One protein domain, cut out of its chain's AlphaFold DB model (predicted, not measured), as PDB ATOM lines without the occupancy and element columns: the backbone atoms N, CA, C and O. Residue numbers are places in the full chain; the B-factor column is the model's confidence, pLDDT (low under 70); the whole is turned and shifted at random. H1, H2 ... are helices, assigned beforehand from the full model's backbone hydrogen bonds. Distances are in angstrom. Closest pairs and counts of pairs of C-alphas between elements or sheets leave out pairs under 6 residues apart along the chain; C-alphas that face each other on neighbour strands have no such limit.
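AT A GLANCE: This is residues 91 to 163 of the 265 residues of an uncharacterized protein of Nocardioides sp. KIGAM211 (UniProt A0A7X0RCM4). Two longer helices, H1 and H2, cross to make the core, and the short helices H3 and H4 fold back over one side of them before a tail, residues 153 to 163. The printed part has 73 residues with four named helices, H1 H2 H3 H4, and no named strand: all helix. It is compact, with a radius of gyration of the C-alphas of 11.4 A and spans of 33 by 25 by 23 A.

HOW THE PARTS SIT: H1, residues 95 to 106, touches H2, residues 121 to 136, the same way at a steep tilt of 45 degrees; their closest C-alphas, Ala 100 and Trp 131, are 4.6 A apart. H3, residues 141 to 146, only just touches H1, with 3 pairs of C-alphas within 8 A, the closest Val 101 and Pro 141 at 5.9 A. H4, residues 149 to 152, only just touches H3, with 3 such pairs, only at the corner; the closest C-alphas, Leu 145 and Leu 151, are 6.0 A apart. Every O i to N i+4 pair in H1, H2 and H3 is within hydrogen-bond range; H4 is too short for one.

IN THESE COORDINATES: H1 begins at C-alpha 95, (248.350, 244.751, 150.191), and spans 16.4 A, H2 22.4 A, H3 8.7 A; H4, 4.9 A, ends at C-alpha 152, (251.579, 234.701, 150.569).

THE WHOLE: The C-alphas farthest apart, Val 139 and Gly 159, are 32.6 A apart. The printed part has no cut; the H1 to H2 link is long. Residues 157 to 161 have pLDDT under 70.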
ATOM      1  N   ASP A  91     256.820 245.135 155.528       93.81
ATOM      2  CA  ASP A  91     257.212 245.587 154.188       93.81
ATOM      3  C   ASP A  91     257.410 244.428 153.193       93.81
ATOM      4  O   ASP A  91     257.348 244.646 151.986       93.81
ATOM      5  N   ASP A  92     257.547 243.188 153.678       94.50
ATOM      6  CA  ASP A  92     257.605 241.981 152.839       94.50
ATOM      7  C   ASP A  92     256.209 241.529 152.364       94.50
ATOM      8  O   ASP A  92     256.070 240.553 151.622       94.50
ATOM      9  N   LEU A  93     255.149 242.190 152.839       96.56
ATOM     10  CA  LEU A  93     253.767 241.778 152.628       96.56
ATOM     11  C   LEU A  93     253.098 242.548 151.487       96.56
ATOM     12  O   LEU A  93     253.176 243.773 151.396       96.56
ATOM     13  N   GLY A  94     252.321 241.824 150.679       96.06
ATOM     14  CA  GLY A  94     251.392 242.422 149.724       96.06
ATOM     15  C   GLY A  94     250.218 243.147 150.404       96.06
ATOM     16  O   GLY A  94     249.981 242.990 151.609       96.06
ATOM     17  N   PRO A  95     249.437 243.936 149.643       96.50
ATOM     18  CA  PRO A  95     248.350 244.751 150.191       96.50
ATOM     19  C   PRO A  95     247.298 243.921 150.941       96.50
ATOM     20  O   PRO A  95     246.851 244.334 152.013       96.50
ATOM     21  N   TRP A  96     246.953 242.731 150.438       97.31
ATOM     22  CA  TRP A  96     245.972 241.835 151.062       97.31
ATOM     23  C   TRP A  96     246.468 241.274 152.397       97.31
ATOM     24  O   TRP A  96     245.732 241.295 153.385       97.31
ATOM     25  N   GLN A  97     247.728 240.828 152.455       98.06
ATOM     26  CA  GLN A  97     248.343 240.316 153.682       98.06
ATOM     27  C   GLN A  97     248.442 241.420 154.739       98.06
ATOM     28  O   GLN A  97     248.064 241.198 155.887       98.06
ATOM     29  N   GLN A  98     248.874 242.628 154.356       97.62
ATOM     30  CA  GLN A  98     248.927 243.766 155.277       97.62
ATOM     31  C   GLN A  98     247.543 244.136 155.820       97.62
ATOM     32  O   GLN A  98     247.397 244.393 157.016       97.62
ATOM     33  N   ALA A  99     246.517 244.167 154.963       97.69
ATOM     34  CA  ALA A  99     245.152 244.446 155.393       97.69
ATOM     35  C   ALA A  99     244.649 243.373 156.374       97.69
ATOM     36  O   ALA A  99     244.143 243.712 157.442       97.69
ATOM     37  N   ALA A 100     244.863 242.091 156.070       98.12
ATOM     38  CA  ALA A 100     244.468 240.986 156.937       98.12
ATOM     39  C   ALA A 100     245.182 241.012 158.302       98.12
ATOM     40  O   ALA A 100     244.520 240.879 159.331       98.12
ATOM     41  N   VAL A 101     246.502 241.239 158.333       98.12
ATOM     42  CA  VAL A 101     247.283 241.340 159.582       98.12
ATOM     43  C   VAL A 101     246.755 242.473 160.457       98.12
ATOM     44  O   VAL A 101     246.390 242.231 161.606       98.12
ATOM     45  N   ARG A 102     246.598 243.683 159.903       97.88
ATOM     46  CA  ARG A 102     246.075 244.827 160.668       97.88
ATOM     47  C   ARG A 102     244.642 244.611 161.145       97.88
ATOM     48  O   ARG A 102     244.282 245.095 162.215       97.88
ATOM     49  N   ALA A 103     243.815 243.911 160.367       97.81
ATOM     50  CA  ALA A 103     242.450 243.576 160.765       97.81
ATOM     51  C   ALA A 103     242.448 242.631 161.978       97.81
ATOM     52  O   ALA A 103     241.713 242.878 162.934       97.81
ATOM     53  N   VAL A 104     243.314 241.609 161.986       97.56
ATOM     54  CA  VAL A 104     243.494 240.715 163.145       97.56
ATOM     55  C   VAL A 104     244.001 241.483 164.364       97.56
ATOM     56  O   VAL A 104     243.405 241.374 165.431       97.56
ATOM     57  N   GLU A 105     245.047 242.298 164.209       96.19
ATOM     58  CA  GLU A 105     245.639 243.082 165.305       96.19
ATOM     59  C   GLU A 105     244.648 244.067 165.937       96.19
ATOM     60  O   GLU A 105     244.690 244.310 167.141       96.19
ATOM     61  N   ARG A 106     243.725 244.616 165.138       97.44
ATOM     62  CA  ARG A 106     242.669 245.527 165.603       97.44
ATOM     63  C   ARG A 106     241.392 244.816 166.058       97.44
ATOM     64  O   ARG A 106     240.486 245.485 166.546       97.44
ATOM     65  N   GLY A 107     241.280 243.501 165.872       96.31
ATOM     66  CA  GLY A 107     240.064 242.749 166.191       96.31
ATOM     67  C   GLY A 107     238.850 243.124 165.328       96.31
ATOM     68  O   GLY A 107     237.718 243.056 165.802       96.31
ATOM     69  N   VAL A 108     239.068 243.528 164.073       96.94
ATOM     70  CA  VAL A 108     238.014 243.920 163.116       96.94
ATOM     71  C   VAL A 108     238.074 243.069 161.841       96.94
ATOM     72  O   VAL A 108     238.984 242.261 161.669       96.94
ATOM     73  N   THR A 109     237.092 243.210 160.945       97.06
ATOM     74  CA  THR A 109     237.123 242.594 159.603       97.06
ATOM     75  C   THR A 109     237.955 243.435 158.634       97.06
ATOM     76  O   THR A 109     238.187 244.619 158.883       97.06
ATOM     77  N   VAL A 110     238.362 242.867 157.492       97.25
ATOM     78  CA  VAL A 110     239.075 243.642 156.460       97.25
ATOM     79  C   VAL A 110     238.198 244.771 155.921       97.25
ATOM     80  O   VAL A 110     238.668 245.896 155.771       97.25
ATOM     81  N   ALA A 111     236.906 244.505 155.707       94.94
ATOM     82  CA  ALA A 111     235.952 245.518 155.260       94.94
ATOM     83  C   ALA A 111     235.883 246.747 156.191       94.94
ATOM     84  O   ALA A 111     235.678 247.855 155.710       94.94
ATOM     85  N   ALA A 112     236.084 246.568 157.501       96.38
ATOM     86  CA  ALA A 112     236.052 247.656 158.479       96.38
ATOM     87  C   ALA A 112     237.324 248.527 158.495       96.38
ATOM     88  O   ALA A 112     237.335 249.563 159.155       96.38
ATOM     89  N   LEU A 113     238.400 248.122 157.808       96.12
ATOM     90  CA  LEU A 113     239.624 248.924 157.717       96.12
ATOM     91  C   LEU A 113     239.539 250.066 156.703       96.12
ATOM     92  O   LEU A 113     240.354 250.979 156.800       96.12
ATOM     93  N   ASP A 114     238.618 249.977 155.738       93.50
ATOM     94  CA  ASP A 114     238.490 250.920 154.617       93.50
ATOM     95  C   ASP A 114     239.835 251.194 153.902       93.50
ATOM     96  O   ASP A 114     240.208 252.329 153.618       93.50
ATOM     97  N   ASP A 115     240.628 250.136 153.669       94.62
ATOM     98  CA  ASP A 115     241.939 250.255 153.021       94.62
ATOM     99  C   ASP A 115     241.767 250.492 151.508       94.62
ATOM    100  O   ASP A 115     241.300 249.583 150.812       94.62
ATOM    101  N   PRO A 116     242.202 251.646 150.960       94.88
ATOM    102  CA  PRO A 116     242.028 251.971 149.541       94.88
ATOM    103  C   PRO A 116     242.790 251.033 148.596       94.88
ATOM    104  O   PRO A 116     242.545 251.036 147.392       94.88
ATOM    105  N   ARG A 117     243.720 250.223 149.117       94.31
ATOM    106  CA  ARG A 117     244.467 249.222 148.341       94.31
ATOM    107  C   ARG A 117     243.662 247.943 148.106       94.31
ATOM    108  O   ARG A 117     244.052 247.139 147.268       94.31
ATOM    109  N   ILE A 118     242.556 247.753 148.828       95.06
ATOM    110  CA  ILE A 118     241.599 246.658 148.635       95.06
ATOM    111  C   ILE A 118     240.438 247.206 147.800       95.06
ATOM    112  O   ILE A 118     239.375 247.547 148.319       95.06
ATOM    113  N   ALA A 119     240.690 247.368 146.503       91.44
ATOM    114  CA  ALA A 119     239.828 248.149 145.620       91.44
ATOM    115  C   ALA A 119     238.664 247.340 145.029       91.44
ATOM    116  O   ALA A 119     237.614 247.905 144.717       91.44
ATOM    117  N   THR A 120     238.836 246.028 144.857       91.69
ATOM    118  CA  THR A 120     237.850 245.167 144.192       91.69
ATOM    119  C   THR A 120     237.197 244.164 145.146       91.69
ATOM    120  O   THR A 120     237.654 243.930 146.266       91.69
ATOM    121  N   ALA A 121     236.099 243.551 144.694       90.38
ATOM    122  CA  ALA A 121     235.456 242.462 145.426       90.38
ATOM    123  C   ALA A 121     236.373 241.231 145.548       90.38
ATOM    124  O   ALA A 121     236.383 240.606 146.605       90.38
ATOM    125  N   ASP A 122     237.172 240.936 144.519       91.00
ATOM    126  CA  ASP A 122     238.130 239.823 144.523       91.00
ATOM    127  C   ASP A 122     239.298 240.099 145.487       91.00
ATOM    128  O   ASP A 122     239.715 239.206 146.225       91.00
ATOM    129  N   ASP A 123     239.771 241.352 145.566       93.44
ATOM    130  CA  ASP A 123     240.765 241.757 146.573       93.44
ATOM    131  C   ASP A 123     240.230 241.553 147.988       93.44
ATOM    132  O   ASP A 123     240.946 241.074 148.871       93.44
ATOM    133  N   ARG A 124     238.967 241.935 148.210       94.50
ATOM    134  CA  ARG A 124     238.311 241.786 149.509       94.50
ATOM    135  C   ARG A 124     238.119 240.318 149.863       94.50
ATOM    136  O   ARG A 124     238.457 239.946 150.978       94.50
ATOM    137  N   ASP A 125     237.652 239.499 148.923       94.81
ATOM    138  CA  ASP A 125     237.477 238.056 149.111       94.81
ATOM    139  C   ASP A 125     238.798 237.370 149.505       94.81
ATOM    140  O   ASP A 125     238.863 236.617 150.479       94.81
ATOM    141  N   HIS A 126     239.890 237.700 148.808       95.50
ATOM    142  CA  HIS A 126     241.219 237.164 149.116       95.50
ATOM    143  C   HIS A 126     241.754 237.649 150.465       95.50
ATOM    144  O   HIS A 126     242.265 236.854 151.259       95.50
ATOM    145  N   ALA A 127     241.613 238.939 150.770       97.00
ATOM    146  CA  ALA A 127     242.045 239.487 152.052       97.00
ATOM    147  C   ALA A 127     241.226 238.924 153.229       97.00
ATOM    148  O   ALA A 127     241.804 238.603 154.270       97.00
ATOM    149  N   ASP A 128     239.914 238.744 153.067       97.44
ATOM    150  CA  ASP A 128     239.044 238.116 154.064       97.44
ATOM    151  C   ASP A 128     239.398 236.632 154.270       97.44
ATOM    152  O   ASP A 128     239.397 236.146 155.403       97.44
ATOM    153  N   TRP A 129     239.786 235.912 153.212       96.81
ATOM    154  CA  TRP A 129     240.287 234.538 153.318       96.81
ATOM    155  C   TRP A 129     241.600 234.442 154.108       96.81
ATOM    156  O   TRP A 129     241.748 233.562 154.972       96.81
ATOM    157  N   ILE A 130     242.541 235.361 153.862       98.00
ATOM    158  CA  ILE A 130     243.772 235.461 154.657       98.00
ATOM    159  C   ILE A 130     243.405 235.781 156.109       98.00
ATOM    160  O   ILE A 130     243.848 235.083 157.016       98.00
ATOM    161  N   TRP A 131     242.543 236.770 156.345       98.00
ATOM    162  CA  TRP A 131     242.096 237.157 157.685       98.00
ATOM    163  C   TRP A 131     241.453 235.996 158.456       98.00
ATOM    164  O   TRP A 131     241.818 235.764 159.608       98.00
ATOM    165  N   LEU A 132     240.569 235.214 157.823       97.25
ATOM    166  CA  LEU A 132     239.989 234.005 158.420       97.25
ATOM    167  C   LEU A 132     241.076 232.993 158.799       97.25
ATOM    168  O   LEU A 132     241.059 232.434 159.896       97.25
ATOM    169  N   SER A 133     242.048 232.778 157.913       96.88
ATOM    170  CA  SER A 133     243.157 231.850 158.152       96.88
ATOM    171  C   SER A 133     244.036 232.297 159.325       96.88
ATOM    172  O   SER A 133     244.422 231.478 160.158       96.88
ATOM    173  N   LEU A 134     244.307 233.601 159.428       97.38
ATOM    174  CA  LEU A 134     245.087 234.187 160.518       97.38
ATOM    175  C   LEU A 134     244.322 234.167 161.847       97.38
ATOM    176  O   LEU A 134     244.910 233.798 162.857       97.38
ATOM    177  N   ARG A 135     243.018 234.475 161.862       95.75
ATOM    178  CA  ARG A 135     242.185 234.405 163.081       95.75
ATOM    179  C   ARG A 135     242.088 233.000 163.669       95.75
ATOM    180  O   ARG A 135     241.982 232.858 164.882       95.75
ATOM    181  N   ARG A 136     242.094 231.973 162.818       94.56
ATOM    182  CA  ARG A 136     242.076 230.562 163.240       94.56
ATOM    183  C   ARG A 136     243.437 230.075 163.733       94.56
ATOM    184  O   ARG A 136     243.516 229.038 164.393       94.56
ATOM    185  N   SER A 137     244.506 230.791 163.394       93.56
ATOM    186  CA  SER A 137     245.853 230.466 163.836       93.56
ATOM    187  C   SER A 137     246.032 230.783 165.320       93.56
ATOM    188  O   SER A 137     245.527 231.775 165.832       93.56
ATOM    189  N   ARG A 138     246.804 229.943 166.013       90.38
ATOM    190  CA  ARG A 138     247.199 230.165 167.416       90.38
ATOM    191  C   ARG A 138     248.545 230.877 167.558       90.38
ATOM    192  O   ARG A 138     248.984 231.122 168.675       90.38
ATOM    193  N   VAL A 139     249.221 231.156 166.445       91.06
ATOM    194  CA  VAL A 139     250.505 231.869 166.424       91.06
ATOM    195  C   VAL A 139     250.321 233.275 165.866       91.06
ATOM    196  O   VAL A 139     249.328 233.555 165.195       91.06
ATOM    197  N   ALA A 140     251.297 234.148 166.121       94.19
ATOM    198  CA  ALA A 140     251.281 235.523 165.634       94.19
ATOM    199  C   ALA A 140     251.031 235.593 164.107       94.19
ATOM    200  O   ALA A 140     251.540 234.737 163.373       94.19
ATOM    201  N   PRO A 141     250.310 236.613 163.599       96.69
ATOM    202  CA  PRO A 141     249.918 236.692 162.190       96.69
ATOM    203  C   PRO A 141     251.078 236.535 161.196       96.69
ATOM    204  O   PRO A 141     250.996 235.726 160.275       96.69
ATOM    205  N   LEU A 142     252.196 237.233 161.419       96.56
ATOM    206  CA  LEU A 142     253.380 237.147 160.552       96.56
ATOM    207  C   LEU A 142     253.990 235.740 160.537       96.56
ATOM    208  O   LEU A 142     254.411 235.252 159.491       96.56
ATOM    209  N   ARG A 143     253.970 235.046 161.679       94.44
ATOM    210  CA  ARG A 143     254.434 233.659 161.786       94.44
ATOM    211  C   ARG A 143     253.514 232.699 161.032       94.44
ATOM    212  O   ARG A 143     254.000 231.780 160.379       94.44
ATOM    213  N   ALA A 144     252.201 232.917 161.108       95.38
ATOM    214  CA  ALA A 144     251.217 232.125 160.375       95.38
ATOM    215  C   ALA A 144     251.348 232.309 158.852       95.38
ATOM    216  O   ALA A 144     251.249 231.331 158.113       95.38
ATOM    217  N   LEU A 145     251.618 233.537 158.396       96.62
ATOM    218  CA  LEU A 145     251.913 233.840 156.992       96.62
ATOM    219  C   LEU A 145     253.203 233.157 156.518       96.62
ATOM    220  O   LEU A 145     253.186 232.466 155.502       96.62
ATOM    221  N   ALA A 146     254.295 233.286 157.278       95.56
ATOM    222  CA  ALA A 146     255.571 232.643 156.962       95.56
ATOM    223  C   ALA A 146     255.426 231.118 156.817       95.56
ATOM    224  O   ALA A 146     255.981 230.508 155.906       95.56
ATOM    225  N   ALA A 147     254.611 230.497 157.667       93.50
ATOM    226  CA  ALA A 147     254.397 229.057 157.642       93.50
ATOM    227  C   ALA A 147     253.496 228.561 156.491       93.50
ATOM    228  O   ALA A 147     253.360 227.348 156.322       93.50
ATOM    229  N   ASN A 148     252.852 229.448 155.719       94.06
ATOM    230  CA  ASN A 148     251.870 229.056 154.711       94.06
ATOM    231  C   ASN A 148     251.962 229.900 153.434       94.06
ATOM    232  O   ASN A 148     251.293 230.922 153.280       94.06
ATOM    233  N   ASP A 149     252.707 229.392 152.455       93.31
ATOM    234  CA  ASP A 149     252.918 230.072 151.175       93.31
ATOM    235  C   ASP A 149     251.633 230.308 150.373       93.31
ATOM    236  O   ASP A 149     251.584 231.227 149.557       93.31
ATOM    237  N   ARG A 150     250.553 229.553 150.628       91.81
ATOM    238  CA  ARG A 150     249.261 229.836 149.983       91.81
ATOM    239  C   ARG A 150     248.704 231.191 150.412       91.81
ATOM    240  O   ARG A 150     248.059 231.844 149.603       91.81
ATOM    241  N   LEU A 151     248.960 231.613 151.652       94.75
ATOM    242  CA  LEU A 151     248.549 232.926 152.158       94.75
ATOM    243  C   LEU A 151     249.428 234.058 151.617       94.75
ATOM    244  O   LEU A 151     249.007 235.209 151.631       94.75
ATOM    245  N   MET A 152     250.637 233.739 151.150       94.50
ATOM    246  CA  MET A 152     251.579 234.701 150.569       94.50
ATOM    247  C   MET A 152     251.364 234.909 149.066       94.50
ATOM    248  O   MET A 152     251.868 235.877 148.502       94.50
ATOM    249  N   GLY A 153     250.610 234.023 148.414       89.94
ATOM    250  CA  GLY A 153     250.280 234.147 147.000       89.94
ATOM    251  C   GLY A 153     249.334 235.321 146.701       89.94
ATOM    252  O   GLY A 153     248.546 235.732 147.564       89.94
ATOM    253  N   PRO A 154     249.375 235.856 145.467       86.38
ATOM    254  CA  PRO A 154     248.350 236.781 144.994       86.38
ATOM    255  C   PRO A 154     246.981 236.077 144.905       86.38
ATOM    256  O   PRO A 154     246.932 234.839 144.877       86.38
ATOM    257  N   PRO A 155     245.870 236.833 144.824       83.44
ATOM    258  CA  PRO A 155     244.575 236.264 144.491       83.44
ATOM    259  C   PRO A 155     244.684 235.506 143.170       83.44
ATOM    260  O   PRO A 155     245.440 235.879 142.266       83.44
ATOM    261  N   GLN A 156     243.930 234.416 143.054       77.88
ATOM    262  CA  GLN A 156     243.845 233.727 141.775       77.88
ATOM    263  C   GLN A 156     243.214 234.657 140.729       77.88
ATOM    264  O   GLN A 156     242.340 235.453 141.070       77.88
ATOM    265  N   PRO A 157     243.629 234.563 139.453       69.56
ATOM    266  CA  PRO A 157     243.060 235.400 138.413       69.56
ATOM    267  C   PRO A 157     241.539 235.181 138.296       69.56
ATOM    268  O   PRO A 157     241.067 234.048 138.491       69.56
ATOM    269  N   PRO A 158     240.781 236.233 137.928       59.16
ATOM    270  CA  PRO A 158     239.330 236.168 137.806       59.16
ATOM    271  C   PRO A 158     238.875 234.988 136.941       59.16
ATOM    272  O   PRO A 158     239.435 234.722 135.875       59.16
ATOM    273  N   GLY A 159     237.862 234.254 137.408       57.88
ATOM    274  CA  GLY A 159     237.267 233.125 136.681       57.88
ATOM    275  C   GLY A 159     238.028 231.794 136.758       57.88
ATOM    276  O   GLY A 159     237.536 230.804 136.221       57.88
ATOM    277  N   ARG A 160     239.194 231.729 137.422       60.88
ATOM    278  CA  ARG A 160     239.884 230.455 137.737       60.88
ATOM    279  C   ARG A 160     239.842 230.090 139.216       60.88
ATOM    280  O   ARG A 160     239.708 228.911 139.532       60.88
ATOM    281  N   GLY A 161     239.935 231.083 140.096       63.47
ATOM    282  CA  GLY A 161     239.677 230.902 141.518       63.47
ATOM    283  C   GLY A 161     238.190 231.035 141.768       63.47
ATOM    284  O   GLY A 161     237.623 232.099 141.544       63.47
ATOM    285  N   GLY A 162     237.538 229.960 142.206       80.62
ATOM    286  CA  GLY A 162     236.234 230.112 142.840       80.62
ATOM    287  C   GLY A 162     236.337 231.073 144.029       80.62
ATOM    288  O   GLY A 162     237.422 231.303 144.566       80.62
ATOM    289  N   ARG A 163     235.195 231.614 144.444       89.00
ATOM    290  CA  ARG A 163     235.076 232.447 145.641       89.00
ATOM    291  C   ARG A 163     235.706 231.748 146.856       89.00
ATOM    292  O   ARG A 163     235.456 230.561 147.070       89.00
TER     293      ARG A 163